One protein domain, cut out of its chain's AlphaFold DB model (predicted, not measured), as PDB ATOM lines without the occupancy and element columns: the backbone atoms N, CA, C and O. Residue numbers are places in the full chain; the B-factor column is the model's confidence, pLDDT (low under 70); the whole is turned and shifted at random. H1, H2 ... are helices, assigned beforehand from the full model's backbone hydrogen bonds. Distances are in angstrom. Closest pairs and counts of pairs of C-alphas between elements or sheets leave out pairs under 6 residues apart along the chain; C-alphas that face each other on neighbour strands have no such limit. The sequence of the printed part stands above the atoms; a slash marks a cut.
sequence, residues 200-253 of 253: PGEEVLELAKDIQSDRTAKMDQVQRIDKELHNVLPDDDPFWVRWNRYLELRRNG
ATOM      1  N   PRO A 200      44.825 -17.480  -6.897       93.69
ATOM      2  CA  PRO A 200      44.672 -16.052  -7.181       93.69
ATOM      3  C   PRO A 200      44.885 -15.705  -8.661       93.69
ATOM      4  O   PRO A 200      44.224 -14.821  -9.191       93.69
ATOM      5  N   GLY A 201      45.812 -16.390  -9.338       93.81
ATOM      6  CA  GLY A 201      46.069 -16.173 -10.761       93.81
ATOM      7  C   GLY A 201      44.907 -16.609 -11.650       93.81
ATOM      8  O   GLY A 201      44.632 -15.946 -12.644       93.81
ATOM      9  N   GLU A 202      44.218 -17.690 -11.292       93.31
ATOM     10  CA  GLU A 202      42.977 -18.131 -11.936       93.31
ATOM     11  C   GLU A 202      41.862 -17.093 -11.746       93.31
ATOM     12  O   GLU A 202      41.329 -16.591 -12.732       93.31
ATOM     13  N   GLU A 203      41.584 -16.696 -10.501       94.31
ATOM     14  CA  GLU A 203      40.518 -15.739 -10.163       94.31
ATOM     15  C   GLU A 203      40.699 -14.389 -10.873       94.31
ATOM     16  O   GLU A 203      39.773 -13.867 -11.494       94.31
ATOM     17  N   VAL A 204      41.911 -13.826 -10.840       95.62
ATOM     18  CA  VAL A 204      42.208 -12.550 -11.512       95.62
ATOM     19  C   VAL A 204      42.084 -12.684 -13.032       95.62
ATOM     20  O   VAL A 204      41.628 -11.753 -13.699       95.62
ATOM     21  N   LEU A 205      42.458 -13.834 -13.601       93.88
ATOM     22  CA  LEU A 205      42.330 -14.073 -15.035       93.88
ATOM     23  C   LEU A 205      40.864 -14.175 -15.467       93.88
ATOM     24  O   LEU A 205      40.512 -13.657 -16.526       93.88
ATOM     25  N   GLU A 206      40.021 -14.831 -14.675       92.75
ATOM     26  CA  GLU A 206      38.576 -14.887 -14.909       92.75
ATOM     27  C   GLU A 206      37.963 -13.486 -14.868       92.75
ATOM     28  O   GLU A 206      37.337 -13.065 -15.841       92.75
ATOM     29  N   LEU A 207      38.270 -12.699 -13.831       93.81
ATOM     30  CA  LEU A 207      37.827 -11.305 -13.735       93.81
ATOM     31  C   LEU A 207      38.294 -10.462 -14.932       93.81
ATOM     32  O   LEU A 207      37.548  -9.626 -15.450       93.81
ATOM     33  N   ALA A 208      39.527 -10.675 -15.400       94.44
ATOM     34  CA  ALA A 208      40.055  -9.992 -16.574       94.44
ATOM     35  C   ALA A 208      39.300 -10.375 -17.856       94.44
ATOM     36  O   ALA A 208      38.962  -9.490 -18.646       94.44
ATOM     37  N   LYS A 209      38.999 -11.666 -18.058       93.12
ATOM     38  CA  LYS A 209      38.198 -12.159 -19.196       93.12
ATOM     39  C   LYS A 209      36.774 -11.581 -19.174       93.12
ATOM     40  O   LYS A 209      36.270 -11.161 -20.222       93.12
ATOM     41  N   ASP A 210      36.164 -11.488 -17.996       92.94
ATOM     42  CA  ASP A 210      34.831 -10.907 -17.814       92.94
ATOM     43  C   ASP A 210      34.820  -9.413 -18.159       92.94
ATOM     44  O   ASP A 210      33.996  -8.960 -18.959       92.94
ATOM     45  N   ILE A 211      35.794  -8.643 -17.654       93.12
ATOM     46  CA  ILE A 211      35.930  -7.214 -17.978       93.12
ATOM     47  C   ILE A 211      36.228  -6.977 -19.463       93.12
ATOM     48  O   ILE A 211      35.768  -5.980 -20.018       93.12
ATOM     49  N   GLN A 212      36.984  -7.855 -20.126       91.81
ATOM     50  CA  GLN A 212      37.211  -7.746 -21.574       91.81
ATOM     51  C   GLN A 212      35.917  -7.913 -22.382       91.81
ATOM     52  O   GLN A 212      35.796  -7.344 -23.471       91.81
ATOM     53  N   SER A 213      34.958  -8.672 -21.851       88.88
ATOM     54  CA  SER A 213      33.657  -8.927 -22.478       88.88
ATOM     55  C   SER A 213      32.615  -7.850 -22.138       88.88
ATOM     56  O   SER A 213      31.692  -7.612 -22.922       88.88
ATOM     57  N   ASP A 214      32.776  -7.149 -21.012       89.06
ATOM     58  CA  ASP A 214      31.906  -6.052 -20.581       89.06
ATOM     59  C   ASP A 214      32.310  -4.694 -21.189       89.06
ATOM     60  O   ASP A 214      33.229  -3.999 -20.746       89.06
ATOM     61  N   ARG A 215      31.532  -4.241 -22.178       78.94
ATOM     62  CA  ARG A 215      31.738  -2.941 -22.844       78.94
ATOM     63  C   ARG A 215      31.456  -1.738 -21.933       78.94
ATOM     64  O   ARG A 215      31.865  -0.626 -22.268       78.94
ATOM     65  N   THR A 216      30.773  -1.939 -20.807       86.06
ATOM     66  CA  THR A 216      30.352  -0.892 -19.862       86.06
ATOM     67  C   THR A 216      31.266  -0.744 -18.646       86.06
ATOM     68  O   THR A 216      31.069   0.182 -17.856       86.06
ATOM     69  N   ALA A 217      32.288  -1.598 -18.517       85.69
ATOM     70  CA  ALA A 217      33.221  -1.568 -17.396       85.69
ATOM     71  C   ALA A 217      33.821  -0.162 -17.193       85.69
ATOM     72  O   ALA A 217      34.036   0.584 -18.153       85.69
ATOM     73  N   LYS A 218      34.125   0.232 -15.954       90.38
ATOM     74  CA  LYS A 218      34.753   1.539 -15.677       90.38
ATOM     75  C   LYS A 218      36.275   1.451 -15.772       90.38
ATOM     76  O   LYS A 218      36.857   0.437 -15.396       90.38
ATOM     77  N   MET A 219      36.935   2.532 -16.196       89.69
ATOM     78  CA  MET A 219      38.404   2.562 -16.290       89.69
ATOM     79  C   MET A 219      39.101   2.302 -14.947       89.69
ATOM     80  O   MET A 219      40.127   1.629 -14.934       89.69
ATOM     81  N   ASP A 220      38.512   2.720 -13.823       90.81
ATOM     82  CA  ASP A 220      39.045   2.425 -12.485       90.81
ATOM     83  C   ASP A 220      39.067   0.918 -12.177       90.81
ATOM     84  O   ASP A 220      39.980   0.422 -11.516       90.81
ATOM     85  N   GLN A 221      38.069   0.169 -12.662       91.06
ATOM     86  CA  GLN A 221      38.021  -1.289 -12.511       91.06
ATOM     87  C   GLN A 221      39.071  -1.952 -13.402       91.06
ATOM     88  O   GLN A 221      39.795  -2.828 -12.942       91.06
ATOM     89  N   VAL A 222      39.208  -1.483 -14.647       93.50
ATOM     90  CA  VAL A 222      40.227  -1.972 -15.587       93.50
ATOM     91  C   VAL A 222      41.639  -1.770 -15.025       93.50
ATOM     92  O   VAL A 222      42.433  -2.701 -15.040       93.50
ATOM     93  N   GLN A 223      41.945  -0.589 -14.475       93.50
ATOM     94  CA  GLN A 223      43.252  -0.297 -13.867       93.50
ATOM     95  C   GLN A 223      43.525  -1.136 -12.614       93.50
ATOM     96  O   GLN A 223      44.669  -1.504 -12.352       93.50
ATOM     97  N   ARG A 224      42.485  -1.446 -11.829       95.19
ATOM     98  CA  ARG A 224      42.619  -2.337 -10.674       95.19
ATOM     99  C   ARG A 224      43.009  -3.747 -11.111       95.19
ATOM    100  O   ARG A 224      43.989  -4.268 -10.593       95.19
ATOM    101  N   ILE A 225      42.282  -4.315 -12.077       95.12
ATOM    102  CA  ILE A 225      42.589  -5.648 -12.614       95.12
ATOM    103  C   ILE A 225      43.969  -5.663 -13.269       95.12
ATOM    104  O   ILE A 225      44.727  -6.594 -13.043       95.12
ATOM    105  N   ASP A 226      44.337  -4.621 -14.015       95.50
ATOM    106  CA  ASP A 226      45.670  -4.503 -14.612       95.50
ATOM    107  C   ASP A 226      46.782  -4.622 -13.558       95.50
ATOM    108  O   ASP A 226      47.723  -5.399 -13.716       95.50
ATOM    109  N   LYS A 227      46.638  -3.923 -12.426       95.94
ATOM    110  CA  LYS A 227      47.583  -4.022 -11.309       95.94
ATOM    111  C   LYS A 227      47.605  -5.419 -10.681       95.94
ATOM    112  O   LYS A 227      48.669  -5.887 -10.284       95.94
ATOM    113  N   GLU A 228      46.452  -6.068 -10.555       96.56
ATOM    114  CA  GLU A 228      46.361  -7.432 -10.026       96.56
ATOM    115  C   GLU A 228      47.003  -8.451 -10.975       96.56
ATOM    116  O   GLU A 228      47.748  -9.309 -10.508       96.56
ATOM    117  N   LEU A 229      46.819  -8.300 -12.291       96.31
ATOM    118  CA  LEU A 229      47.451  -9.138 -13.313       96.31
ATOM    119  C   LEU A 229      48.980  -9.091 -13.215       96.31
ATOM    120  O   LEU A 229      49.607 -10.143 -13.227       96.31
ATOM    121  N   HIS A 230      49.580  -7.912 -13.013       95.81
ATOM    122  CA  HIS A 230      51.035  -7.782 -12.828       95.81
ATOM    123  C   HIS A 230      51.555  -8.459 -11.546       95.81
ATOM    124  O   HIS A 230      52.739  -8.763 -11.452       95.81
ATOM    125  N   ASN A 231      50.697  -8.700 -10.548       95.69
ATOM    126  CA  ASN A 231      51.097  -9.422  -9.337       95.69
ATOM    127  C   ASN A 231      51.047 -10.946  -9.512       95.69
ATOM    128  O   ASN A 231      51.719 -11.658  -8.766       95.69
ATOM    129  N   VAL A 232      50.213 -11.450 -10.429       95.56
ATOM    130  CA  VAL A 232      49.931 -12.892 -10.560       95.56
ATOM    131  C   VAL A 232      50.472 -13.512 -11.846       95.56
ATOM    132  O   VAL A 232      50.618 -14.733 -11.899       95.56
ATOM    133  N   LEU A 233      50.766 -12.704 -12.866       94.31
ATOM    134  CA  LEU A 233      51.304 -13.150 -14.147       94.31
ATOM    135  C   LEU A 233      52.773 -12.736 -14.306       94.31
ATOM    136  O   LEU A 233      53.139 -11.630 -13.910       94.31
ATOM    137  N   PRO A 234      53.613 -13.591 -14.913       94.06
ATOM    138  CA  PRO A 234      54.950 -13.196 -15.340       94.06
ATOM    139  C   PRO A 234      54.895 -12.240 -16.543       94.06
ATOM    140  O   PRO A 234      53.906 -12.197 -17.277       94.06
ATOM    141  N   ASP A 235      55.977 -11.495 -16.776       93.38
ATOM    142  CA  ASP A 235      56.059 -10.480 -17.843       93.38
ATOM    143  C   ASP A 235      55.922 -11.064 -19.264       93.38
ATOM    144  O   ASP A 235      55.501 -10.370 -20.189       93.38
ATOM    145  N   ASP A 236      56.272 -12.337 -19.455       93.69
ATOM    146  CA  ASP A 236      56.212 -13.049 -20.734       93.69
ATOM    147  C   ASP A 236      54.913 -13.846 -20.935       93.69
ATOM    148  O   ASP A 236      54.785 -14.593 -21.910       93.69
ATOM    149  N   ASP A 237      53.923 -13.677 -20.049       94.31
ATOM    150  CA  ASP A 237      52.663 -14.406 -20.145       94.31
ATOM    151  C   ASP A 237      51.908 -14.078 -21.454       94.31
ATOM    152  O   ASP A 237      51.638 -12.907 -21.750       94.31
ATOM    153  N   PRO A 238      51.483 -15.089 -22.240       92.44
ATOM    154  CA  PRO A 238      50.758 -14.868 -23.492       92.44
ATOM    155  C   PRO A 238      49.453 -14.075 -23.337       92.44
ATOM    156  O   PRO A 238      48.970 -13.481 -24.309       92.44
ATOM    157  N   PHE A 239      48.860 -14.051 -22.138       94.31
ATOM    158  CA  PHE A 239      47.649 -13.284 -21.866       94.31
ATOM    159  C   PHE A 239      47.850 -11.776 -22.081       94.31
ATOM    160  O   PHE A 239      46.923 -11.104 -22.548       94.31
ATOM    161  N   TRP A 240      49.067 -11.258 -21.863       96.00
ATOM    162  CA  TRP A 240      49.390  -9.843 -22.067       96.00
ATOM    163  C   TRP A 240      49.108  -9.360 -23.488       96.00
ATOM    164  O   TRP A 240      48.677  -8.224 -23.671       96.00
ATOM    165  N   VAL A 241      49.249 -10.220 -24.504       94.88
ATOM    166  CA  VAL A 241      48.947  -9.862 -25.902       94.88
ATOM    167  C   VAL A 241      47.484  -9.438 -26.058       94.88
ATOM    168  O   VAL A 241      47.180  -8.433 -26.705       94.88
ATOM    169  N   ARG A 242      46.555 -10.191 -25.455       93.50
ATOM    170  CA  ARG A 242      45.118  -9.880 -25.524       93.50
ATOM    171  C   ARG A 242      44.769  -8.712 -24.608       93.50
ATOM    172  O   ARG A 242      43.979  -7.854 -24.998       93.50
ATOM    173  N   TRP A 243      45.358  -8.673 -23.414       95.44
ATOM    174  CA  TRP A 243      45.100  -7.629 -22.425       95.44
ATOM    175  C   TRP A 243      45.557  -6.244 -22.898       95.44
ATOM    176  O   TRP A 243      44.763  -5.306 -22.906       95.44
ATOM    177  N   ASN A 244      46.781  -6.128 -23.417       94.38
ATOM    178  CA  ASN A 244      47.316  -4.862 -23.923       94.38
ATOM    179  C   ASN A 244      46.498  -4.329 -25.101       94.38
ATOM    180  O   ASN A 244      46.150  -3.149 -25.128       94.38
ATOM    181  N   ARG A 245      46.083  -5.210 -26.022       93.12
ATOM    182  CA  ARG A 245      45.175  -4.837 -27.116       93.12
ATOM    183  C   ARG A 245      43.843  -4.286 -26.595       93.12
ATOM    184  O   ARG A 245      43.320  -3.321 -27.149       93.12
ATOM    185  N   TYR A 246      43.282  -4.889 -25.549       93.25
ATOM    186  CA  TYR A 246      42.060  -4.391 -24.914       93.25
ATOM    187  C   TYR A 246      42.266  -2.998 -24.294       93.25
ATOM    188  O   TYR A 246      41.454  -2.102 -24.530       93.25
ATOM    189  N   LEU A 247      43.374  -2.782 -23.576       92.50
ATOM    190  CA  LEU A 247      43.711  -1.479 -22.995       92.50
ATOM    191  C   LEU A 247      43.888  -0.387 -24.060       92.50
ATOM    192  O   LEU A 247      43.402   0.728 -23.874       92.50
ATOM    193  N   GLU A 248      44.548  -0.690 -25.180       91.12
ATOM    194  CA  GLU A 248      44.720   0.249 -26.295       91.12
ATOM    195  C   GLU A 248      43.378   0.686 -26.893       91.12
ATOM    196  O   GLU A 248      43.140   1.881 -27.076       91.12
ATOM    197  N   LEU A 249      42.467  -0.261 -27.140       89.25
ATOM    198  CA  LEU A 249      41.133   0.041 -27.671       89.25
ATOM    199  C   LEU A 249      40.317   0.933 -26.727       89.25
ATOM    200  O   LEU A 249      39.542   1.762 -27.191       89.25
ATOM    201  N   ARG A 250      40.507   0.784 -25.415       85.56
ATOM    202  CA  ARG A 250      39.812   1.560 -24.375       85.56
ATOM    203  C   ARG A 250      40.419   2.942 -24.133       85.56
ATOM    204  O   ARG A 250      39.756   3.790 -23.553       85.56
ATOM    205  N   ARG A 251      41.670   3.168 -24.548       82.00
ATOM    206  CA  ARG A 251      42.321   4.491 -24.530       82.00
ATOM    207  C   ARG A 251      41.975   5.327 -25.763       82.00
ATOM    208  O   ARG A 251      41.983   6.550 -25.676       82.00
ATOM    209  N   ASN A 252      41.704   4.667 -26.890       76.31
ATOM    210  CA  ASN A 252      41.470   5.305 -28.189       76.31
ATOM    211  C   ASN A 252      39.982   5.506 -28.545       76.31
ATOM    212  O   ASN A 252      39.702   6.080 -29.597       76.31
ATOM    213  N   GLY A 253      39.047   5.013 -27.725       62.81
ATOM    214  CA  GLY A 253      37.596   5.151 -27.912       62.81
ATOM    215  C   GLY A 253      36.942   5.828 -26.723       62.81
ATOM    216  O   GLY A 253      36.015   6.628 -26.964       62.81
TER     217      GLY A 253
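What this domain is: This is residues 200 to 253 of the 253 residues of the protein "ATPase_AAA_core domain-containing protein" of Mesorhizobium sp. LSHC422A00 (UniProt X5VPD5). Three helices make a small up-and-down bundle, each running against the one before it; H1 and H2 pair as a helical hairpin, and H3 makes a triangle with them, set more loosely. The printed part has 54 residues with three named helices, H1, H2 and H3 in chain order, and no named strand: all helix. It is compact, with a radius of gyration of the C-alphas of 10.5 A, and only just elongated, spanning 28 by 19 by 16 A.

Where its parts are: H1, residues 200 to 213, begins at C-alpha 200 (44.672, -16.052, -7.181) and is 20.2 A long. H2, residues 219 to 232, is 20.1 A long. H3, residues 239 to 251, is 18.7 A long and ends at C-alpha 251 (42.321, 4.491, -24.530).

How they stand to each other: H1 and H2 touch at a shallow tilt of 32 degrees, opposite ways; their closest C-alphas, of Gly 201 and Val 232, are 5.1 A apart. H1 and H3 are close but not clearly touching, at a steep tilt of 40 degrees, the same way; their closest C-alphas, of Gln 212 and Tyr 246, are 6.8 A apart. H2 and H3 are near each other, closest C-alphas 8.2 A apart. In H1, H2 and H3 every O i to N i+4 pair is within hydrogen-bond range.

The domain as a whole: The C-alphas farthest apart, of Pro 200 and Gly 253, are 30.5 A apart. The printed part has no cut; the link H1 to H2 is tight, H2 to H3 short. Mean pLDDT of the printed part is 91.7; residue 253, the chain's last, is under 70.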